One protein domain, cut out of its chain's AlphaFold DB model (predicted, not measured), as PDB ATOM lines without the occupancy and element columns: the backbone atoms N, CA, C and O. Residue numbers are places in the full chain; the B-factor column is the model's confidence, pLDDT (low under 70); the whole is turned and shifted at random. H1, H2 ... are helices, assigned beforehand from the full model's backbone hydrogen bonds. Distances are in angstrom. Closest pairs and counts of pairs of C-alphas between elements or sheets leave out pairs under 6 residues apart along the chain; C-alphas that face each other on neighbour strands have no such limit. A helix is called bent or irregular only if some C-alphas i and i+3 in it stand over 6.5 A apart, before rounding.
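Overview. This is residues 2 to 52 and 75 to 199 of the 552 residues of an uncharacterized protein of Edaphochlamys debaryana (UniProt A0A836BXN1). H2, H3, H4a and H5a form an up-and-down bundle, each running against the one before, elongated by bent helices H4 and H5. H1 packs on H2, H6 on H4a. The printed part has 176 residues with six named helices: all helix, only just loose, close to compact, radius of gyration of the C-alphas 18.9 A, spans 68 by 36 by 29 A.

Along the chain. Find C-alpha 2 at (174.047, 153.828, 139.168); H1 runs to 7, H2 from 11 to 28, H3 from 36 to 49. By hydrogen bonds H4, 75 to 116, and H5, 125 to 167, are single helices, but bent: H4a ends at C-alpha 97, 6.8 A from 100, where H4b begins; H5a ends at 155, 6.8 A from 158, where H5b begins. H6 runs from 176 to C-alpha 185 at (163.211, 166.812, 157.244).

Arrangement. Find hairpin H2 and H3 closest at the C-alphas of Leu 23 and Thr 43, 6.4 A. Every O i to N i+4 pair is within hydrogen-bond range in H1, H3, H4a, H5b and H6.

Size, cuts and confidence. Across the cut, C-alphas 52 and 75 are 18.7 A apart; 28 printed residues have pLDDT under 70, among them residues 190 to 199.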
ATOM      1  N   ALA A   2     175.344 154.070 139.772       69.69
ATOM      2  CA  ALA A   2     174.047 153.828 139.168       69.69
ATOM      3  C   ALA A   2     174.014 152.608 138.239       69.69
ATOM      4  O   ALA A   2     172.950 152.019 138.057       69.69
ATOM      5  N   SER A   3     175.173 152.136 137.763       75.62
ATOM      6  CA  SER A   3     175.266 150.824 137.110       75.62
ATOM      7  C   SER A   3     174.736 149.699 138.010       75.62
ATOM      8  O   SER A   3     173.850 148.944 137.614       75.62
ATOM      9  N   ALA A   4     175.149 149.649 139.280       78.19
ATOM     10  CA  ALA A   4     174.635 148.659 140.226       78.19
ATOM     11  C   ALA A   4     173.154 148.891 140.600       78.19
ATOM     12  O   ALA A   4     172.441 147.930 140.874       78.19
ATOM     13  N   PHE A   5     172.669 150.140 140.571       80.94
ATOM     14  CA  PHE A   5     171.266 150.477 140.858       80.94
ATOM     15  C   PHE A   5     170.301 150.043 139.739       80.94
ATOM     16  O   PHE A   5     169.232 149.510 140.032       80.94
ATOM     17  N   PHE A   6     170.678 150.210 138.466       77.81
ATOM     18  CA  PHE A   6     169.873 149.755 137.320       77.81
ATOM     19  C   PHE A   6     170.139 148.297 136.920       77.81
ATOM     20  O   PHE A   6     169.326 147.690 136.219       77.81
ATOM     21  N   ALA A   7     171.245 147.706 137.380       76.75
ATOM     22  CA  ALA A   7     171.463 146.264 137.313       76.75
ATOM     23  C   ALA A   7     170.656 145.483 138.366       76.75
ATOM     24  O   ALA A   7     170.380 144.303 138.149       76.75
ATOM     25  N   ALA A   8     170.277 146.127 139.474       71.12
ATOM     26  CA  ALA A   8     169.524 145.520 140.566       71.12
ATOM     27  C   ALA A   8     168.111 145.077 140.147       71.12
ATOM     28  O   ALA A   8     167.349 145.845 139.558       71.12
ATOM     29  N   THR A   9     167.734 143.854 140.524       71.25
ATOM     30  CA  THR A   9     166.403 143.277 140.266       71.25
ATOM     31  C   THR A   9     165.408 143.482 141.408       71.25
ATOM     32  O   THR A   9     164.228 143.206 141.233       71.25
ATOM     33  N   ASN A  10     165.860 143.968 142.569       72.88
ATOM     34  CA  ASN A  10     165.028 144.259 143.739       72.88
ATOM     35  C   ASN A  10     165.615 145.399 144.585       72.88
ATOM     36  O   ASN A  10     166.801 145.734 144.490       72.88
ATOM     37  N   ASP A  11     164.793 145.964 145.468       72.31
ATOM     38  CA  ASP A  11     165.176 147.118 146.286       72.31
ATOM     39  C   ASP A  11     166.303 146.809 147.279       72.31
ATOM     40  O   ASP A  11     167.098 147.691 147.594       72.31
ATOM     41  N   ARG A  12     166.479 145.551 147.709       76.31
ATOM     42  CA  ARG A  12     167.614 145.156 148.564       76.31
ATOM     43  C   ARG A  12     168.957 145.295 147.846       76.31
ATOM     44  O   ARG A  12     169.929 145.758 148.447       76.31
ATOM     45  N   GLN A  13     169.020 144.937 146.567       78.69
ATOM     46  CA  GLN A  13     170.199 145.181 145.730       78.69
ATOM     47  C   GLN A  13     170.400 146.683 145.469       78.69
ATOM     48  O   GLN A  13     171.536 147.155 145.526       78.69
ATOM     49  N   ARG A  14     169.320 147.461 145.291       78.75
ATOM     50  CA  ARG A  14     169.401 148.931 145.172       78.75
ATOM     51  C   ARG A  14     169.935 149.592 146.444       78.75
ATOM     52  O   ARG A  14     170.855 150.398 146.348       78.75
ATOM     53  N   PHE A  15     169.457 149.213 147.632       82.38
ATOM     54  CA  PHE A  15     170.003 149.700 148.906       82.38
ATOM     55  C   PHE A  15     171.486 149.345 149.073       82.38
ATOM     56  O   PHE A  15     172.255 150.183 149.535       82.38
ATOM     57  N   ALA A  16     171.921 148.152 148.650       82.50
ATOM     58  CA  ALA A  16     173.339 147.786 148.669       82.50
ATOM     59  C   ALA A  16     174.188 148.636 147.699       82.50
ATOM     60  O   ALA A  16     175.283 149.072 148.069       82.50
ATOM     61  N   ALA A  17     173.672 148.917 146.495       84.50
ATOM     62  CA  ALA A  17     174.305 149.795 145.507       84.50
ATOM     63  C   ALA A  17     174.424 151.243 146.012       84.50
ATOM     64  O   ALA A  17     175.502 151.834 145.933       84.50
ATOM     65  N   VAL A  18     173.348 151.782 146.599       87.62
ATOM     66  CA  VAL A  18     173.339 153.085 147.282       87.62
ATOM     67  C   VAL A  18     174.364 153.088 148.418       87.62
ATOM     68  O   VAL A  18     175.237 153.947 148.431       87.62
ATOM     69  N   ARG A  19     174.339 152.100 149.327       90.75
ATOM     70  CA  ARG A  19     175.240 152.027 150.494       90.75
ATOM     71  C   ARG A  19     176.708 152.114 150.111       90.75
ATOM     72  O   ARG A  19     177.429 152.938 150.658       90.75
ATOM     73  N   SER A  20     177.148 151.286 149.162       85.88
ATOM     74  CA  SER A  20     178.542 151.252 148.694       85.88
ATOM     75  C   SER A  20     179.053 152.635 148.268       85.88
ATOM     76  O   SER A  20     180.223 152.963 148.461       85.88
ATOM     77  N   GLN A  21     178.171 153.455 147.705       83.75
ATOM     78  CA  GLN A  21     178.523 154.668 146.976       83.75
ATOM     79  C   GLN A  21     178.278 155.920 147.818       83.75
ATOM     80  O   GLN A  21     179.081 156.843 147.780       83.75
ATOM     81  N   LEU A  22     177.261 155.878 148.678       86.44
ATOM     82  CA  LEU A  22     177.064 156.770 149.813       86.44
ATOM     83  C   LEU A  22     178.288 156.737 150.744       86.44
ATOM     84  O   LEU A  22     178.826 157.785 151.091       86.44
ATOM     85  N   LEU A  23     178.798 155.539 151.063       89.81
ATOM     86  CA  LEU A  23     180.044 155.369 151.815       89.81
ATOM     87  C   LEU A  23     181.265 155.916 151.057       89.81
ATOM     88  O   LEU A  23     182.064 156.629 151.658       89.81
ATOM     89  N   ARG A  24     181.401 155.653 149.746       85.75
ATOM     90  CA  ARG A  24     182.478 156.242 148.921       85.75
ATOM     91  C   ARG A  24     182.422 157.775 148.931       85.75
ATOM     92  O   ARG A  24     183.444 158.407 149.173       85.75
ATOM     93  N   ALA A  25     181.244 158.370 148.748       82.44
ATOM     94  CA  ALA A  25     181.050 159.819 148.772       82.44
ATOM     95  C   ALA A  25     181.382 160.434 150.145       82.44
ATOM     96  O   ALA A  25     182.062 161.454 150.198       82.44
ATOM     97  N   ILE A  26     180.997 159.783 151.253       87.62
ATOM     98  CA  ILE A  26     181.384 160.194 152.617       87.62
ATOM     99  C   ILE A  26     182.912 160.227 152.787       87.62
ATOM    100  O   ILE A  26     183.432 161.134 153.435       87.62
ATOM    101  N   GLN A  27     183.641 159.270 152.201       88.31
ATOM    102  CA  GLN A  27     185.107 159.250 152.268       88.31
ATOM    103  C   GLN A  27     185.773 160.313 151.381       88.31
ATOM    104  O   GLN A  27     186.838 160.804 151.747       88.31
ATOM    105  N   LEU A  28     185.148 160.714 150.268       84.88
ATOM    106  CA  LEU A  28     185.669 161.758 149.372       84.88
ATOM    107  C   LEU A  28     185.572 163.182 149.949       84.88
ATOM    108  O   LEU A  28     186.292 164.060 149.483       84.88
ATOM    109  N   ILE A  29     184.719 163.431 150.952       84.06
ATOM    110  CA  ILE A  29     184.624 164.760 151.578       84.06
ATOM    111  C   ILE A  29     185.943 165.078 152.314       84.06
ATOM    112  O   ILE A  29     186.395 164.244 153.107       84.06
ATOM    113  N   PRO A  30     186.558 166.262 152.118       88.62
ATOM    114  CA  PRO A  30     187.787 166.666 152.808       88.62
ATOM    115  C   PRO A  30     187.688 166.631 154.343       88.62
ATOM    116  O   PRO A  30     186.621 166.852 154.920       88.62
ATOM    117  N   SER A  31     188.795 166.322 155.025       90.75
ATOM    118  CA  SER A  31     188.839 166.102 156.485       90.75
ATOM    119  C   SER A  31     188.616 167.366 157.321       90.75
ATOM    120  O   SER A  31     188.101 167.279 158.434       90.75
ATOM    121  N   ASP A  32     188.971 168.526 156.775       91.44
ATOM    122  CA  ASP A  32     188.683 169.864 157.301       91.44
ATOM    123  C   ASP A  32     187.180 170.193 157.260       91.44
ATOM    124  O   ASP A  32     186.662 170.860 158.155       91.44
ATOM    125  N   LEU A  33     186.460 169.668 156.264       89.69
ATOM    126  CA  LEU A  33     185.027 169.912 156.073       89.69
ATOM    127  C   LEU A  33     184.153 168.862 156.769       89.69
ATOM    128  O   LEU A  33     183.109 169.204 157.328       89.69
ATOM    129  N   LEU A  34     184.585 167.596 156.791       92.94
ATOM    130  CA  LEU A  34     183.960 166.504 157.543       92.94
ATOM    131  C   LEU A  34     184.978 165.847 158.500       92.94
ATOM    132  O   LEU A  34     185.591 164.829 158.146       92.94
ATOM    133  N   PRO A  35     185.133 166.389 159.725       94.50
ATOM    134  CA  PRO A  35     185.999 165.829 160.761       94.50
ATOM    135  C   PRO A  35     185.681 164.368 161.091       94.50
ATOM    136  O   PRO A  35     184.527 163.937 161.025       94.50
ATOM    137  N   GLN A  36     186.696 163.609 161.514       94.50
ATOM    138  CA  GLN A  36     186.622 162.146 161.624       94.50
ATOM    139  C   GLN A  36     185.461 161.631 162.494       94.50
ATOM    140  O   GLN A  36     184.812 160.656 162.122       94.50
ATOM    141  N   ALA A  37     185.123 162.310 163.595       94.56
ATOM    142  CA  ALA A  37     183.968 161.948 164.423       94.56
ATOM    143  C   ALA A  37     182.637 162.024 163.643       94.56
ATOM    144  O   ALA A  37     181.846 161.079 163.665       94.56
ATOM    145  N   LYS A  38     182.422 163.100 162.869       95.25
ATOM    146  CA  LYS A  38     181.253 163.240 161.982       95.25
ATOM    147  C   LYS A  38     181.297 162.251 160.815       95.25
ATOM    148  O   LYS A  38     180.248 161.794 160.377       95.25
ATOM    149  N   ARG A  39     182.486 161.878 160.329       95.06
ATOM    150  CA  ARG A  39     182.662 160.858 159.277       95.06
ATOM    151  C   ARG A  39     182.253 159.461 159.750       95.06
ATOM    152  O   ARG A  39     181.570 158.745 159.017       95.06
ATOM    153  N   VAL A  40     182.603 159.093 160.985       96.06
ATOM    154  CA  VAL A  40     182.149 157.847 161.632       96.06
ATOM    155  C   VAL A  40     180.633 157.877 161.850       96.06
ATOM    156  O   VAL A  40     179.951 156.930 161.459       96.06
ATOM    157  N   GLN A  41     180.085 158.983 162.364       96.56
ATOM    158  CA  GLN A  41     178.638 159.174 162.518       96.56
ATOM    159  C   GLN A  41     177.892 159.042 161.175       96.56
ATOM    160  O   GLN A  41     176.927 158.288 161.072       96.56
ATOM    161  N   ALA A  42     178.365 159.711 160.119       94.62
ATOM    162  CA  ALA A  42     177.797 159.615 158.774       94.62
ATOM    163  C   ALA A  42     177.887 158.188 158.206       94.62
ATOM    164  O   ALA A  42     176.939 157.711 157.591       94.62
ATOM    165  N   THR A  43     178.987 157.473 158.457       95.31
ATOM    166  CA  THR A  43     179.161 156.062 158.067       95.31
ATOM    167  C   THR A  43     178.131 155.155 158.753       95.31
ATOM    168  O   THR A  43     177.505 154.321 158.100       95.31
ATOM    169  N   GLN A  44     177.897 155.340 160.057       96.25
ATOM    170  CA  GLN A  44     176.884 154.599 160.820       96.25
ATOM    171  C   GLN A  44     175.461 154.907 160.324       96.25
ATOM    172  O   GLN A  44     174.683 153.989 160.061       96.25
ATOM    173  N   LEU A  45     175.140 156.188 160.125       95.94
ATOM    174  CA  LEU A  45     173.844 156.635 159.607       95.94
ATOM    175  C   LEU A  45     173.591 156.148 158.170       95.94
ATOM    176  O   LEU A  45     172.486 155.706 157.872       95.94
ATOM    177  N   ALA A  46     174.607 156.141 157.301       93.12
ATOM    178  CA  ALA A  46     174.526 155.588 155.948       93.12
ATOM    179  C   ALA A  46     174.234 154.083 155.947       93.12
ATOM    180  O   ALA A  46     173.372 153.626 155.192       93.12
ATOM    181  N   ASN A  47     174.903 153.322 156.819       93.06
ATOM    182  CA  ASN A  47     174.641 151.892 156.989       93.06
ATOM    183  C   ASN A  47     173.206 151.630 157.463       93.06
ATOM    184  O   ASN A  47     172.543 150.774 156.882       93.06
ATOM    185  N   LYS A  48     172.703 152.401 158.439       93.38
ATOM    186  CA  LYS A  48     171.330 152.269 158.955       93.38
ATOM    187  C   LYS A  48     170.256 152.738 157.959       93.38
ATOM    188  O   LYS A  48     169.221 152.099 157.816       93.38
ATOM    189  N   ALA A  49     170.506 153.803 157.199       89.44
ATOM    190  CA  ALA A  49     169.596 154.295 156.156       89.44
ATOM    191  C   ALA A  49     169.359 153.276 155.023       89.44
ATOM    192  O   ALA A  49     168.265 153.172 154.453       89.44
ATOM    193  N   THR A  50     170.404 152.509 154.715       88.44
ATOM    194  CA  THR A  50     170.427 151.453 153.693       88.44
ATOM    195  C   THR A  50     170.266 150.053 154.287       88.44
ATOM    196  O   THR A  50     170.496 149.050 153.605       88.44
ATOM    197  N   GLU A  51     169.861 149.957 155.555       84.62
ATOM    198  CA  GLU A  51     169.650 148.679 156.209       84.62
ATOM    199  C   GLU A  51     168.379 148.011 155.675       84.62
ATOM    200  O   GLU A  51     167.262 148.520 155.784       84.62
ATOM    201  N   THR A  52     168.560 146.835 155.079       69.25
ATOM    202  CA  THR A  52     167.468 145.913 154.763       69.25
ATOM    203  C   THR A  52     167.413 144.909 155.901       69.25
ATOM    204  O   THR A  52     168.038 143.847 155.818       69.25
ATOM    205  N   ALA A  75     150.498 143.254 163.389       69.06
ATOM    206  CA  ALA A  75     151.618 143.471 164.308       69.06
ATOM    207  C   ALA A  75     152.985 143.267 163.626       69.06
ATOM    208  O   ALA A  75     153.896 144.066 163.831       69.06
ATOM    209  N   GLU A  76     153.120 142.251 162.768       67.06
ATOM    210  CA  GLU A  76     154.331 142.031 161.966       67.06
ATOM    211  C   GLU A  76     154.554 143.140 160.928       67.06
ATOM    212  O   GLU A  76     155.674 143.634 160.791       67.06
ATOM    213  N   LEU A  77     153.498 143.582 160.236       65.81
ATOM    214  CA  LEU A  77     153.580 144.729 159.332       65.81
ATOM    215  C   LEU A  77     154.053 145.975 160.087       65.81
ATOM    216  O   LEU A  77     155.043 146.576 159.680       65.81
ATOM    217  N   MET A  78     153.419 146.317 161.213       71.56
ATOM    218  CA  MET A  78     153.840 147.454 162.038       71.56
ATOM    219  C   MET A  78     155.294 147.308 162.501       71.56
ATOM    220  O   MET A  78     156.051 148.260 162.375       71.56
ATOM    221  N   ARG A  79     155.741 146.116 162.923       75.75
ATOM    222  CA  ARG A  79     157.148 145.859 163.286       75.75
ATOM    223  C   ARG A  79     158.119 146.141 162.131       75.75
ATOM    224  O   ARG A  79     159.152 146.776 162.351       75.75
ATOM    225  N   ARG A  80     157.797 145.708 160.905       69.75
ATOM    226  CA  ARG A  80     158.603 146.009 159.703       69.75
ATOM    227  C   ARG A  80     158.575 147.495 159.347       69.75
ATOM    228  O   ARG A  80     159.613 148.038 158.970       69.75
ATOM    229  N   LEU A  81     157.420 148.148 159.484       73.94
ATOM    230  CA  LEU A  81     157.286 149.585 159.263       73.94
ATOM    231  C   LEU A  81     158.124 150.365 160.282       73.94
ATOM    232  O   LEU A  81     158.951 151.147 159.841       73.94
ATOM    233  N   THR A  82     158.056 150.072 161.586       79.00
ATOM    234  CA  THR A  82     158.884 150.717 162.628       79.00
ATOM    235  C   THR A  82     160.388 150.602 162.347       79.00
ATOM    236  O   THR A  82     161.106 151.601 162.403       79.00
ATOM    237  N   ALA A  83     160.877 149.412 161.976       76.75
ATOM    238  CA  ALA A  83     162.283 149.226 161.597       76.75
ATOM    239  C   ALA A  83     162.669 150.071 160.363       76.75
ATOM    240  O   ALA A  83     163.772 150.627 160.279       76.75
ATOM    241  N   ARG A  84     161.739 150.241 159.412       82.75
ATOM    242  CA  ARG A  84     161.930 151.143 158.274       82.75
ATOM    243  C   ARG A  84     161.815 152.620 158.675       82.75
ATOM    244  O   ARG A  84     162.610 153.400 158.160       82.75
ATOM    245  N   THR A  85     160.980 153.006 159.645       84.94
ATOM    246  CA  THR A  85     160.938 154.362 160.235       84.94
ATOM    247  C   THR A  85     162.310 154.772 160.748       84.94
ATOM    248  O   THR A  85     162.774 155.878 160.469       84.94
ATOM    249  N   GLU A  86     163.009 153.869 161.436       87.69
ATOM    250  CA  GLU A  86     164.375 154.110 161.902       87.69
ATOM    251  C   GLU A  86     165.388 154.247 160.757       87.69
ATOM    252  O   GLU A  86     166.309 155.063 160.848       87.69
ATOM    253  N   SER A  87     165.203 153.507 159.661       87.94
ATOM    254  CA  SER A  87     166.022 153.643 158.451       87.94
ATOM    255  C   SER A  87     165.788 154.995 157.759       87.94
ATOM    256  O   SER A  87     166.743 155.686 157.398       87.94
ATOM    257  N   VAL A  88     164.529 155.430 157.612       86.62
ATOM    258  CA  VAL A  88     164.207 156.746 157.033       86.62
ATOM    259  C   VAL A  88     164.725 157.865 157.936       86.62
ATOM    260  O   VAL A  88     165.405 158.765 157.444       86.62
ATOM    261  N   ARG A  89     164.538 157.767 159.258       91.62
ATOM    262  CA  ARG A  89     165.095 158.715 160.237       91.62
ATOM    263  C   ARG A  89     166.617 158.820 160.120       91.62
ATOM    264  O   ARG A  89     167.139 159.930 160.058       91.62
ATOM    265  N   ALA A  90     167.321 157.691 160.010       92.50
ATOM    266  CA  ALA A  90     168.766 157.684 159.786       92.50
ATOM    267  C   ALA A  90     169.165 158.346 158.456       92.50
ATOM    268  O   ALA A  90     170.181 159.037 158.407       92.50
ATOM    269  N   SER A  91     168.356 158.208 157.398       89.88
ATOM    270  CA  SER A  91     168.616 158.879 156.115       89.88
ATOM    271  C   SER A  91     168.476 160.406 156.181       89.88
ATOM    272  O   SER A  91     169.187 161.101 155.459       89.88
ATOM    273  N   ILE A  92     167.616 160.933 157.062       86.81
ATOM    274  CA  ILE A  92     167.434 162.381 157.265       86.81
ATOM    275  C   ILE A  92     168.503 162.931 158.222       86.81
ATOM    276  O   ILE A  92     169.103 163.967 157.943       86.81
ATOM    277  N   GLU A  93     168.834 162.216 159.302       92.25
ATOM    278  CA  GLU A  93     169.975 162.585 160.160       92.25
ATOM    279  C   GLU A  93     171.300 162.589 159.381       92.25
ATOM    280  O   GLU A  93     172.144 163.458 159.593       92.25
ATOM    281  N   LEU A  94     171.468 161.686 158.409       91.44
ATOM    282  CA  LEU A  94     172.622 161.708 157.512       91.44
ATOM    283  C   LEU A  94     172.696 163.006 156.695       91.44
ATOM    284  O   LEU A  94     173.774 163.582 156.558       91.44
ATOM    285  N   GLN A  95     171.560 163.498 156.193       87.25
ATOM    286  CA  GLN A  95     171.487 164.784 155.494       87.25
ATOM    287  C   GLN A  95     171.863 165.935 156.440       87.25
ATOM    288  O   GLN A  95     172.689 166.768 156.078       87.25
ATOM    289  N   LYS A  96     171.370 165.935 157.688       87.75
ATOM    290  CA  LYS A  96     171.740 166.938 158.709       87.75
ATOM    291  C   LYS A  96     173.249 166.971 159.000       87.75
ATOM    292  O   LYS A  96     173.784 168.050 159.254       87.75
ATOM    293  N   VAL A  97     173.942 165.829 158.932       90.75
ATOM    294  CA  VAL A  97     175.410 165.757 159.081       90.75
ATOM    295  C   VAL A  97     176.144 166.221 157.818       90.75
ATOM    296  O   VAL A  97     177.103 166.983 157.930       90.75
ATOM    297  N   LEU A  98     175.729 165.770 156.629       86.81
ATOM    298  CA  LEU A  98     176.488 165.972 155.386       86.81
ATOM    299  C   LEU A  98     176.215 167.311 154.690       86.81
ATOM    300  O   LEU A  98     177.146 167.914 154.161       86.81
ATOM    301  N   VAL A  99     174.975 167.802 154.688       82.44
ATOM    302  CA  VAL A  99     174.570 168.992 153.915       82.44
ATOM    303  C   VAL A  99     175.373 170.251 154.280       82.44
ATOM    304  O   VAL A  99     175.875 170.894 153.355       82.44
ATOM    305  N   PRO A 100     175.621 170.588 155.564       83.00
ATOM    306  CA  PRO A 100     176.473 171.729 155.911       83.00
ATOM    307  C   PRO A 100     177.910 171.587 155.382       83.00
ATOM    308  O   PRO A 100     178.506 172.567 154.935       83.00
ATOM    309  N   CYS A 101     178.455 170.366 155.382       84.62
ATOM    310  CA  CYS A 101     179.786 170.067 154.854       84.62
ATOM    311  C   CYS A 101     179.837 170.234 153.325       84.62
ATOM    312  O   CYS A 101     180.815 170.768 152.806       84.62
ATOM    313  N   LEU A 102     178.777 169.846 152.605       78.31
ATOM    314  CA  LEU A 102     178.658 170.056 151.156       78.31
ATOM    315  C   LEU A 102     178.529 171.533 150.784       78.31
ATOM    316  O   LEU A 102     179.127 171.953 149.798       78.31
ATOM    317  N   ILE A 103     177.779 172.321 151.559       77.31
ATOM    318  CA  ILE A 103     177.655 173.770 151.344       77.31
ATOM    319  C   ILE A 103     179.032 174.431 151.503       77.31
ATOM    320  O   ILE A 103     179.456 175.176 150.622       77.31
ATOM    321  N   ALA A 104     179.776 174.089 152.561       83.19
ATOM    322  CA  ALA A 104     181.142 174.573 152.758       83.19
ATOM    323  C   ALA A 104     182.100 174.120 151.637       83.19
ATOM    324  O   ALA A 104     182.875 174.935 151.129       83.19
ATOM    325  N   TRP A 105     182.016 172.854 151.203       82.94
ATOM    326  CA  TRP A 105     182.844 172.324 150.112       82.94
ATOM    327  C   TRP A 105     182.539 173.024 148.789       82.94
ATOM    328  O   TRP A 105     183.464 173.498 148.131       82.94
ATOM    329  N   ARG A 106     181.256 173.211 148.456       78.12
ATOM    330  CA  ARG A 106     180.820 174.024 147.317       78.12
ATOM    331  C   ARG A 106     181.424 175.423 147.394       78.12
ATOM    332  O   ARG A 106     182.062 175.853 146.447       78.12
ATOM    333  N   SER A 107     181.301 176.126 148.520       79.81
ATOM    334  CA  SER A 107     181.864 177.477 148.661       79.81
ATOM    335  C   SER A 107     183.397 177.523 148.572       79.81
ATOM    336  O   SER A 107     183.953 178.589 148.301       79.81
ATOM    337  N   ALA A 108     184.109 176.415 148.790       81.88
ATOM    338  CA  ALA A 108     185.536 176.299 148.485       81.88
ATOM    339  C   ALA A 108     185.785 176.043 146.985       81.88
ATOM    340  O   ALA A 108     186.619 176.721 146.385       81.88
ATOM    341  N   THR A 109     185.038 175.130 146.360       79.81
ATOM    342  CA  THR A 109     185.174 174.802 144.930       79.81
ATOM    343  C   THR A 109     184.741 175.954 144.021       79.81
ATOM    344  O   THR A 109     185.484 176.310 143.114       79.81
ATOM    345  N   ASP A 110     183.634 176.635 144.323       75.88
ATOM    346  CA  ASP A 110     183.164 177.835 143.618       75.88
ATOM    347  C   ASP A 110     184.193 178.984 143.705       75.88
ATOM    348  O   ASP A 110     184.166 179.901 142.888       75.88
ATOM    349  N   ARG A 111     185.092 179.001 144.704       83.12
ATOM    350  CA  ARG A 111     186.249 179.920 144.735       83.12
ATOM    351  C   ARG A 111     187.363 179.413 143.818       83.12
ATOM    352  O   ARG A 111     187.676 180.099 142.851       83.12
ATOM    353  N   ARG A 112     187.837 178.176 144.025       82.06
ATOM    354  CA  ARG A 112     188.873 177.526 143.190       82.06
ATOM    355  C   ARG A 112     188.578 177.610 141.689       82.06
ATOM    356  O   ARG A 112     189.483 177.910 140.927       82.06
ATOM    357  N   LEU A 113     187.326 177.405 141.274       77.38
ATOM    358  CA  LEU A 113     186.903 177.509 139.876       77.38
ATOM    359  C   LEU A 113     187.017 178.944 139.335       77.38
ATOM    360  O   LEU A 113     187.518 179.134 138.236       77.38
ATOM    361  N   ARG A 114     186.615 179.967 140.102       81.94
ATOM    362  CA  ARG A 114     186.798 181.373 139.692       81.94
ATOM    363  C   ARG A 114     188.268 181.776 139.643       81.94
ATOM    364  O   ARG A 114     188.629 182.589 138.803       81.94
ATOM    365  N   ASP A 115     189.100 181.219 140.516       86.31
ATOM    366  CA  ASP A 115     190.540 181.485 140.528       86.31
ATOM    367  C   ASP A 115     191.291 180.710 139.429       86.31
ATOM    368  O   ASP A 115     192.297 181.200 138.928       86.31
ATOM    369  N   PHE A 116     190.766 179.561 138.988       84.69
ATOM    370  CA  PHE A 116     191.203 178.827 137.794       84.69
ATOM    371  C   PHE A 116     190.843 179.578 136.498       84.69
ATOM    372  O   PHE A 116     191.743 179.961 135.757       84.69
ATOM    373  N   LEU A 117     189.561 179.913 136.293       83.62
ATOM    374  CA  LEU A 117     189.045 180.634 135.111       83.62
ATOM    375  C   LEU A 117     189.654 182.040 134.908       83.62
ATOM    376  O   LEU A 117     189.436 182.674 133.882       83.62
ATOM    377  N   ARG A 118     190.382 182.568 135.899       89.12
ATOM    378  CA  ARG A 118     191.133 183.835 135.816       89.12
ATOM    379  C   ARG A 118     192.517 183.698 135.186       89.12
ATOM    380  O   ARG A 118     193.115 184.719 134.860       89.12
ATOM    381  N   VAL A 119     193.056 182.483 135.116       90.25
ATOM    382  CA  VAL A 119     194.451 182.229 134.727       90.25
ATOM    383  C   VAL A 119     194.619 181.083 133.731       90.25
ATOM    384  O   VAL A 119     195.721 180.940 133.223       90.25
ATOM    385  N   GLU A 120     193.562 180.316 133.440       86.75
ATOM    386  CA  GLU A 120     193.527 179.165 132.517       86.75
ATOM    387  C   GLU A 120     194.283 179.415 131.198       86.75
ATOM    388  O   GLU A 120     195.167 178.634 130.865       86.75
ATOM    389  N   ASP A 121     194.070 180.567 130.544       89.31
ATOM    390  CA  ASP A 121     194.781 180.997 129.316       89.31
ATOM    391  C   ASP A 121     196.325 181.086 129.438       89.31
ATOM    392  O   ASP A 121     197.019 181.310 128.447       89.31
ATOM    393  N   ASN A 122     196.872 180.984 130.654       93.62
ATOM    394  CA  ASN A 122     198.293 181.131 130.990       93.62
ATOM    395  C   ASN A 122     198.863 179.884 131.695       93.62
ATOM    396  O   ASN A 122     199.992 179.931 132.190       93.62
ATOM    397  N   LEU A 123     198.085 178.804 131.808       87.56
ATOM    398  CA  LEU A 123     198.534 177.529 132.364       87.56
ATOM    399  C   LEU A 123     199.016 176.598 131.241       87.56
ATOM    400  O   LEU A 123     198.592 176.718 130.093       87.56
ATOM    401  N   ASP A 124     199.887 175.654 131.586       92.56
ATOM    402  CA  ASP A 124     200.140 174.473 130.759       92.56
ATOM    403  C   ASP A 124     199.129 173.352 131.071       92.56
ATOM    404  O   ASP A 124     198.402 173.403 132.068       92.56
ATOM    405  N   ASP A 125     199.071 172.338 130.202       83.69
ATOM    406  CA  ASP A 125     198.105 171.236 130.301       83.69
ATOM    407  C   ASP A 125     198.210 170.473 131.642       83.69
ATOM    408  O   ASP A 125     197.190 170.079 132.212       83.69
ATOM    409  N   GLU A 126     199.425 170.303 132.184       86.06
ATOM    410  CA  GLU A 126     199.664 169.595 133.452       86.06
ATOM    411  C   GLU A 126     199.157 170.415 134.651       86.06
ATOM    412  O   GLU A 126     198.509 169.879 135.557       86.06
ATOM    413  N   GLU A 127     199.385 171.729 134.647       85.38
ATOM    414  CA  GLU A 127     198.881 172.640 135.672       85.38
ATOM    415  C   GLU A 127     197.358 172.841 135.589       85.38
ATOM    416  O   GLU A 127     196.696 172.992 136.626       85.38
ATOM    417  N   CYS A 128     196.783 172.774 134.385       81.06
ATOM    418  CA  CYS A 128     195.339 172.696 134.176       81.06
ATOM    419  C   CYS A 128     194.748 171.435 134.817       81.06
ATOM    420  O   CYS A 128     193.899 171.551 135.709       81.06
ATOM    421  N   ASP A 129     195.234 170.245 134.454       78.25
ATOM    422  CA  ASP A 129     194.786 168.970 135.036       78.25
ATOM    423  C   ASP A 129     194.914 168.979 136.570       78.25
ATOM    424  O   ASP A 129     193.960 168.654 137.293       78.25
ATOM    425  N   ARG A 130     196.058 169.441 137.096       85.25
ATOM    426  CA  ARG A 130     196.325 169.525 138.542       85.25
ATOM    427  C   ARG A 130     195.307 170.397 139.286       85.25
ATOM    428  O   ARG A 130     194.961 170.086 140.431       85.25
ATOM    429  N   ARG A 131     194.805 171.466 138.660       80.94
ATOM    430  CA  ARG A 131     193.781 172.364 139.232       80.94
ATOM    431  C   ARG A 131     192.349 171.877 139.001       80.94
ATOM    432  O   ARG A 131     191.491 172.139 139.847       80.94
ATOM    433  N   LEU A 132     192.095 171.134 137.927       77.31
ATOM    434  CA  LEU A 132     190.783 170.561 137.614       77.31
ATOM    435  C   LEU A 132     190.442 169.343 138.486       77.31
ATOM    436  O   LEU A 132     189.290 169.218 138.903       77.31
ATOM    437  N   ILE A 133     191.412 168.494 138.849       77.00
ATOM    438  CA  ILE A 133     191.223 167.324 139.738       77.00
ATOM    439  C   ILE A 133     190.406 167.631 141.019       77.00
ATOM    440  O   ILE A 133     189.414 166.941 141.273       77.00
ATOM    441  N   PRO A 134     190.734 168.645 141.850       73.69
ATOM    442  CA  PRO A 134     189.951 168.951 143.054       73.69
ATOM    443  C   PRO A 134     188.566 169.562 142.770       73.69
ATOM    444  O   PRO A 134     187.731 169.592 143.678       73.69
ATOM    445  N   ILE A 135     188.313 170.056 141.553       72.31
ATOM    446  CA  ILE A 135     187.007 170.575 141.117       72.31
ATOM    447  C   ILE A 135     186.129 169.407 140.643       72.31
ATOM    448  O   ILE A 135     185.005 169.247 141.122       72.31
ATOM    449  N   SER A 136     186.656 168.536 139.779       70.25
ATOM    450  CA  SER A 136     185.946 167.358 139.266       70.25
ATOM    451  C   SER A 136     185.627 166.343 140.369       70.25
ATOM    452  O   SER A 136     184.503 165.840 140.419       70.25
ATOM    453  N   ALA A 137     186.539 166.126 141.325       71.50
ATOM    454  CA  ALA A 137     186.301 165.270 142.489       71.50
ATOM    455  C   ALA A 137     185.145 165.770 143.380       71.50
ATOM    456  O   ALA A 137     184.368 164.960 143.891       71.50
ATOM    457  N   PHE A 138     184.982 167.092 143.532       74.25
ATOM    458  CA  PHE A 138     183.802 167.661 144.194       74.25
ATOM    459  C   PHE A 138     182.528 167.400 143.382       74.25
ATOM    460  O   PHE A 138     181.526 166.968 143.950       74.25
ATOM    461  N   CYS A 139     182.559 167.621 142.066       69.38
ATOM    462  CA  CYS A 139     181.406 167.402 141.192       69.38
ATOM    463  C   CYS A 139     180.938 165.935 141.187       69.38
ATOM    464  O   CYS A 139     179.733 165.691 141.284       69.38
ATOM    465  N   GLU A 140     181.861 164.962 141.135       69.56
ATOM    466  CA  GLU A 140     181.537 163.532 141.255       69.56
ATOM    467  C   GLU A 140     180.948 163.221 142.637       69.56
ATOM    468  O   GLU A 140     179.869 162.634 142.716       69.56
ATOM    469  N   ALA A 141     181.603 163.640 143.726       71.88
ATOM    470  CA  ALA A 141     181.149 163.340 145.084       71.88
ATOM    471  C   ALA A 141     179.776 163.959 145.401       71.88
ATOM    472  O   ALA A 141     178.927 163.295 146.000       71.88
ATOM    473  N   ALA A 142     179.535 165.198 144.962       71.81
ATOM    474  CA  ALA A 142     178.265 165.887 145.151       71.81
ATOM    475  C   ALA A 142     177.131 165.222 144.354       71.81
ATOM    476  O   ALA A 142     176.102 164.907 144.948       71.81
ATOM    477  N   ARG A 143     177.326 164.902 143.061       69.88
ATOM    478  CA  ARG A 143     176.321 164.159 142.268       69.88
ATOM    479  C   ARG A 143     176.098 162.732 142.761       69.88
ATOM    480  O   ARG A 143     174.962 162.265 142.765       69.88
ATOM    481  N   ALA A 144     177.149 162.038 143.195       71.12
ATOM    482  CA  ALA A 144     177.029 160.695 143.754       71.12
ATOM    483  C   ALA A 144     176.191 160.692 145.038       71.12
ATOM    484  O   ALA A 144     175.347 159.814 145.214       71.12
ATOM    485  N   LEU A 145     176.394 161.677 145.916       75.62
ATOM    486  CA  LEU A 145     175.637 161.824 147.156       75.62
ATOM    487  C   LEU A 145     174.200 162.304 146.912       75.62
ATOM    488  O   LEU A 145     173.278 161.753 147.512       75.62
ATOM    489  N   ASP A 146     174.006 163.258 146.001       72.38
ATOM    490  CA  ASP A 146     172.693 163.745 145.569       72.38
ATOM    491  C   ASP A 146     171.821 162.595 145.045       72.38
ATOM    492  O   ASP A 146     170.801 162.249 145.644       72.38
ATOM    493  N   ALA A 147     172.306 161.866 144.035       71.25
ATOM    494  CA  ALA A 147     171.622 160.689 143.508       71.25
ATOM    495  C   ALA A 147     171.451 159.562 144.548       71.25
ATOM    496  O   ALA A 147     170.486 158.807 144.459       71.25
ATOM    497  N   CYS A 148     172.336 159.428 145.546       80.25
ATOM    498  CA  CYS A 148     172.131 158.476 146.646       80.25
ATOM    499  C   CYS A 148     170.976 158.887 147.570       80.25
ATOM    500  O   CYS A 148     170.212 158.019 147.987       80.25
ATOM    501  N   ILE A 149     170.818 160.174 147.889       78.00
ATOM    502  CA  ILE A 149     169.705 160.659 148.721       78.00
ATOM    503  C   ILE A 149     168.395 160.614 147.925       78.00
ATOM    504  O   ILE A 149     167.399 160.106 148.437       78.00
ATOM    505  N   VAL A 150     168.406 161.025 146.654       73.25
ATOM    506  CA  VAL A 150     167.263 160.889 145.738       73.25
ATOM    507  C   VAL A 150     166.854 159.415 145.586       73.25
ATOM    508  O   VAL A 150     165.672 159.089 145.702       73.25
ATOM    509  N   ALA A 151     167.810 158.489 145.442       75.19
ATOM    510  CA  ALA A 151     167.530 157.052 145.442       75.19
ATOM    511  C   ALA A 151     166.943 156.560 146.777       75.19
ATOM    512  O   ALA A 151     166.011 155.759 146.766       75.19
ATOM    513  N   LEU A 152     167.431 157.043 147.928       80.50
ATOM    514  CA  LEU A 152     166.826 156.731 149.230       80.50
ATOM    515  C   LEU A 152     165.382 157.239 149.318       80.50
ATOM    516  O   LEU A 152     164.527 156.503 149.801       80.50
ATOM    517  N   MET A 153     165.086 158.442 148.820       75.81
ATOM    518  CA  MET A 153     163.720 158.974 148.760       75.81
ATOM    519  C   MET A 153     162.815 158.089 147.892       75.81
ATOM    520  O   MET A 153     161.772 157.650 148.371       75.81
ATOM    521  N   VAL A 154     163.249 157.731 146.677       69.06
ATOM    522  CA  VAL A 154     162.513 156.827 145.767       69.06
ATOM    523  C   VAL A 154     162.242 155.460 146.403       69.06
ATOM    524  O   VAL A 154     161.127 154.950 146.308       69.06
ATOM    525  N   LEU A 155     163.233 154.880 147.084       71.00
ATOM    526  CA  LEU A 155     163.103 153.594 147.782       71.00
ATOM    527  C   LEU A 155     162.272 153.688 149.079       71.00
ATOM    528  O   LEU A 155     161.834 152.666 149.608       71.00
ATOM    529  N   ASN A 156     162.032 154.895 149.597       75.12
ATOM    530  CA  ASN A 156     161.180 155.138 150.762       75.12
ATOM    531  C   ASN A 156     159.710 155.412 150.384       75.12
ATOM    532  O   ASN A 156     158.836 155.179 151.219       75.12
ATOM    533  N   THR A 157     159.404 155.838 149.152       68.75
ATOM    534  CA  THR A 157     158.025 156.118 148.698       68.75
ATOM    535  C   THR A 157     157.047 154.946 148.907       68.75
ATOM    536  O   THR A 157     155.959 155.187 149.437       68.75
ATOM    537  N   PRO A 158     157.385 153.672 148.604       66.31
ATOM    538  CA  PRO A 158     156.475 152.549 148.863       66.31
ATOM    539  C   PRO A 158     156.212 152.327 150.359       66.31
ATOM    540  O   PRO A 158     155.101 151.983 150.752       66.31
ATOM    541  N   TYR A 159     157.216 152.565 151.207       74.44
ATOM    542  CA  TYR A 159     157.075 152.495 152.662       74.44
ATOM    543  C   TYR A 159     156.179 153.621 153.208       74.44
ATOM    544  O   TYR A 159     155.346 153.364 154.075       74.44
ATOM    545  N   LYS A 160     156.284 154.841 152.659       70.19
ATOM    546  CA  LYS A 160     155.407 155.970 153.008       70.19
ATOM    547  C   LYS A 160     153.936 155.626 152.740       70.19
ATOM    548  O   LYS A 160     153.101 155.759 153.629       70.19
ATOM    549  N   HIS A 161     153.640 155.071 151.562       67.19
ATOM    550  CA  HIS A 161     152.300 154.568 151.238       67.19
ATOM    551  C   HIS A 161     151.859 153.388 152.122       67.19
ATOM    552  O   HIS A 161     150.679 153.291 152.448       67.19
ATOM    553  N   ALA A 162     152.781 152.523 152.560       65.19
ATOM    554  CA  ALA A 162     152.463 151.426 153.475       65.19
ATOM    555  C   ALA A 162     152.085 151.905 154.889       65.19
ATOM    556  O   ALA A 162     151.205 151.304 155.499       65.19
ATOM    557  N   LEU A 163     152.699 152.982 155.398       68.38
ATOM    558  CA  LEU A 163     152.289 153.602 156.666       68.38
ATOM    559  C   LEU A 163     150.913 154.261 156.561       68.38
ATOM    560  O   LEU A 163     150.052 153.970 157.389       68.38
ATOM    561  N   LEU A 164     150.684 155.075 155.524       69.12
ATOM    562  CA  LEU A 164     149.384 155.707 155.265       69.12
ATOM    563  C   LEU A 164     148.260 154.655 155.225       69.12
ATOM    564  O   LEU A 164     147.309 154.728 155.999       69.12
ATOM    565  N   ALA A 165     148.434 153.592 154.431       66.56
ATOM    566  CA  ALA A 165     147.470 152.493 154.339       66.56
ATOM    567  C   ALA A 165     147.332 151.662 155.634       66.56
ATOM    568  O   ALA A 165     146.269 151.105 155.896       66.56
ATOM    569  N   ALA A 166     148.377 151.554 156.463       68.75
ATOM    570  CA  ALA A 166     148.285 150.862 157.751       68.75
ATOM    571  C   ALA A 166     147.504 151.676 158.800       68.75
ATOM    572  O   ALA A 166     146.832 151.086 159.653       68.75
ATOM    573  N   HIS A 167     147.572 153.006 158.735       71.38
ATOM    574  CA  HIS A 167     146.884 153.931 159.643       71.38
ATOM    575  C   HIS A 167     145.492 154.363 159.147       71.38
ATOM    576  O   HIS A 167     144.789 155.032 159.897       71.38
ATOM    577  N   ASP A 168     145.087 153.947 157.940       74.69
ATOM    578  CA  ASP A 168     143.876 154.414 157.235       74.69
ATOM    579  C   ASP A 168     143.876 155.944 157.024       74.69
ATOM    580  O   ASP A 168     142.875 156.639 157.183       74.69
ATOM    581  N   ALA A 169     145.066 156.469 156.715       70.12
ATOM    582  CA  ALA A 169     145.375 157.888 156.624       70.12
ATOM    583  C   ALA A 169     145.539 158.356 155.172       70.12
ATOM    584  O   ALA A 169     146.131 157.668 154.334       70.12
ATOM    585  N   PHE A 170     145.069 159.572 154.896       71.62
ATOM    586  CA  PHE A 170     145.141 160.217 153.580       71.62
ATOM    587  C   PHE A 170     146.319 161.190 153.448       71.62
ATOM    588  O   PHE A 170     146.759 161.462 152.331       71.62
ATOM    589  N   ASP A 171     146.837 161.696 154.570       75.50
ATOM    590  CA  ASP A 171     147.965 162.627 154.615       75.50
ATOM    591  C   ASP A 171     148.985 162.262 155.706       75.50
ATOM    592  O   ASP A 171     148.729 161.461 156.607       75.50
ATOM    593  N   ASP A 172     150.167 162.863 155.605       78.62
ATOM    594  CA  ASP A 172     151.323 162.546 156.444       78.62
ATOM    595  C   ASP A 172     151.203 163.070 157.883       78.62
ATOM    596  O   ASP A 172     151.825 162.524 158.794       78.62
ATOM    597  N   SER A 173     150.379 164.096 158.117       85.12
ATOM    598  CA  SER A 173     150.143 164.658 159.452       85.12
ATOM    599  C   SER A 173     149.247 163.762 160.312       85.12
ATOM    600  O   SER A 173     149.375 163.754 161.537       85.12
ATOM    601  N   GLN A 174     148.399 162.947 159.674       83.06
ATOM    602  CA  GLN A 174     147.555 161.936 160.323       83.06
ATOM    603  C   GLN A 174     148.360 160.734 160.861       83.06
ATOM    604  O   GLN A 174     147.854 159.986 161.700       83.06
ATOM    605  N   VAL A 175     149.609 160.542 160.417       85.19
ATOM    606  CA  VAL A 175     150.486 159.446 160.864       85.19
ATOM    607  C   VAL A 175     151.632 160.012 161.713       85.19
ATOM    608  O   VAL A 175     152.543 160.622 161.151       85.19
ATOM    609  N   PRO A 176     151.655 159.802 163.046       88.00
ATOM    610  CA  PRO A 176     152.666 160.393 163.931       88.00
ATOM    611  C   PRO A 176     154.115 160.106 163.510       88.00
ATOM    612  O   PRO A 176     154.993 160.957 163.655       88.00
ATOM    613  N   GLU A 177     154.371 158.926 162.948       87.00
ATOM    614  CA  GLU A 177     155.662 158.516 162.403       87.00
ATOM    615  C   GLU A 177     156.080 159.337 161.176       87.00
ATOM    616  O   GLU A 177     157.263 159.655 161.049       87.00
ATOM    617  N   LEU A 178     155.143 159.691 160.287       84.06
ATOM    618  CA  LEU A 178     155.414 160.511 159.100       84.06
ATOM    619  C   LEU A 178     155.522 161.989 159.483       84.06
ATOM    620  O   LEU A 178     156.536 162.605 159.168       84.06
ATOM    621  N   ALA A 179     154.596 162.510 160.291       86.94
ATOM    622  CA  ALA A 179     154.664 163.862 160.849       86.94
ATOM    623  C   ALA A 179     156.003 164.139 161.569       86.94
ATOM    624  O   ALA A 179     156.618 165.195 161.392       86.94
ATOM    625  N   ALA A 180     156.512 163.167 162.338       88.38
ATOM    626  CA  ALA A 180     157.819 163.263 162.991       88.38
ATOM    627  C   ALA A 180     159.009 163.176 162.013       88.38
ATOM    628  O   ALA A 180     160.071 163.736 162.296       88.38
ATOM    629  N   LEU A 181     158.868 162.483 160.877       86.88
ATOM    630  CA  LEU A 181     159.877 162.456 159.813       86.88
ATOM    631  C   LEU A 181     159.873 163.756 158.994       86.88
ATOM    632  O   LEU A 181     160.950 164.258 158.687       86.88
ATOM    633  N   ASP A 182     158.711 164.348 158.715       83.94
ATOM    634  CA  ASP A 182     158.583 165.605 157.967       83.94
ATOM    635  C   ASP A 182     159.028 166.820 158.803       83.94
ATOM    636  O   ASP A 182     159.739 167.701 158.305       83.94
ATOM    637  N   GLY A 183     158.736 166.824 160.110       84.94
ATOM    638  CA  GLY A 183     159.314 167.783 161.059       84.94
ATOM    639  C   GLY A 183     160.840 167.659 161.165       84.94
ATOM    640  O   GLY A 183     161.552 168.663 161.245       84.94
ATOM    641  N   LEU A 184     161.373 166.436 161.084       85.50
ATOM    642  CA  LEU A 184     162.816 166.198 161.044       85.50
ATOM    643  C   LEU A 184     163.440 166.620 159.702       85.50
ATOM    644  O   LEU A 184     164.519 167.215 159.706       85.50
ATOM    645  N   ALA A 185     162.775 166.373 158.571       80.62
ATOM    646  CA  ALA A 185     163.211 166.812 157.244       80.62
ATOM    647  C   ALA A 185     163.248 168.344 157.140       80.62
ATOM    648  O   ALA A 185     164.218 168.910 156.640       80.62
ATOM    649  N   SER A 186     162.257 169.015 157.730       79.88
ATOM    650  CA  SER A 186     162.213 170.477 157.884       79.88
ATOM    651  C   SER A 186     163.371 171.042 158.723       79.88
ATOM    652  O   SER A 186     163.701 172.219 158.604       79.88
ATOM    653  N   SER A 187     164.028 170.220 159.555       83.06
ATOM    654  CA  SER A 187     165.203 170.634 160.342       83.06
ATOM    655  C   SER A 187     166.534 170.576 159.574       83.06
ATOM    656  O   SER A 187     167.557 171.051 160.081       83.06
ATOM    657  N   VAL A 188     166.557 170.005 158.362       79.81
ATOM    658  CA  VAL A 188     167.762 169.964 157.521       79.81
ATOM    659  C   VAL A 188     168.074 171.382 157.036       79.81
ATOM    660  O   VAL A 188     167.302 171.996 156.302       79.81
ATOM    661  N   ARG A 189     169.233 171.926 157.434       78.44
ATOM    662  CA  ARG A 189     169.682 173.267 157.020       78.44
ATOM    663  C   ARG A 189     170.215 173.251 155.590       78.44
ATOM    664  O   ARG A 189     171.418 173.210 155.353       78.44
ATOM    665  N   TRP A 190     169.270 173.268 154.662       66.94
ATOM    666  CA  TRP A 190     169.465 173.139 153.227       66.94
ATOM    667  C   TRP A 190     170.157 174.330 152.541       66.94
ATOM    668  O   TRP A 190     170.908 174.124 151.590       66.94
ATOM    669  N   GLY A 191     169.919 175.554 153.013       63.38
ATOM    670  CA  GLY A 191     170.401 176.796 152.397       63.38
ATOM    671  C   GLY A 191     169.410 177.951 152.600       63.38
ATOM    672  O   GLY A 191     168.384 177.752 153.255       63.38
ATOM    673  N   PRO A 192     169.690 179.158 152.072       52.75
ATOM    674  CA  PRO A 192     168.669 180.196 151.905       52.75
ATOM    675  C   PRO A 192     167.613 179.741 150.874       52.75
ATOM    676  O   PRO A 192     167.950 178.951 149.998       52.75
ATOM    677  N   PRO A 193     166.359 180.231 150.914       43.66
ATOM    678  CA  PRO A 193     165.298 179.759 150.012       43.66
ATOM    679  C   PRO A 193     165.618 180.001 148.526       43.66
ATOM    680  O   PRO A 193     165.452 179.105 147.700       43.66
ATOM    681  N   ASP A 194     166.169 181.168 148.191       41.97
ATOM    682  CA  ASP A 194     166.582 181.531 146.825       41.97
ATOM    683  C   ASP A 194     167.751 180.659 146.327       41.97
ATOM    684  O   ASP A 194     167.909 180.403 145.133       41.97
ATOM    685  N   GLY A 195     168.563 180.183 147.275       37.75
ATOM    686  CA  GLY A 195     169.640 179.216 147.098       37.75
ATOM    687  C   GLY A 195     169.250 177.845 147.638       37.75
ATOM    688  O   GLY A 195     170.029 177.261 148.397       37.75
ATOM    689  N   MET A 196     168.050 177.371 147.261       33.72
ATOM    690  CA  MET A 196     167.554 176.007 147.488       33.72
ATOM    691  C   MET A 196     168.688 174.978 147.363       33.72
ATOM    692  O   MET A 196     169.580 175.125 146.517       33.72
ATOM    693  N   PRO A 197     168.666 173.912 148.178       36.38
ATOM    694  CA  PRO A 197     169.733 172.935 148.169       36.38
ATOM    695  C   PRO A 197     169.813 172.262 146.799       36.38
ATOM    696  O   PRO A 197     168.798 172.084 146.119       36.38
ATOM    697  N   TRP A 198     171.013 171.765 146.489       46.78
ATOM    698  CA  TRP A 198     171.271 170.737 145.467       46.78
ATOM    699  C   TRP A 198     170.134 169.705 145.342       46.78
ATOM    700  O   TRP A 198     169.742 169.324 144.249       46.78
ATOM    701  N   LEU A 199     169.617 169.303 146.502       40.62
ATOM    702  CA  LEU A 199     168.698 168.197 146.747       40.62
ATOM    703  C   LEU A 199     167.206 168.578 146.742       40.62
ATOM    704  O   LEU A 199     166.364 167.741 147.052       40.62
TER     705      LEU A 199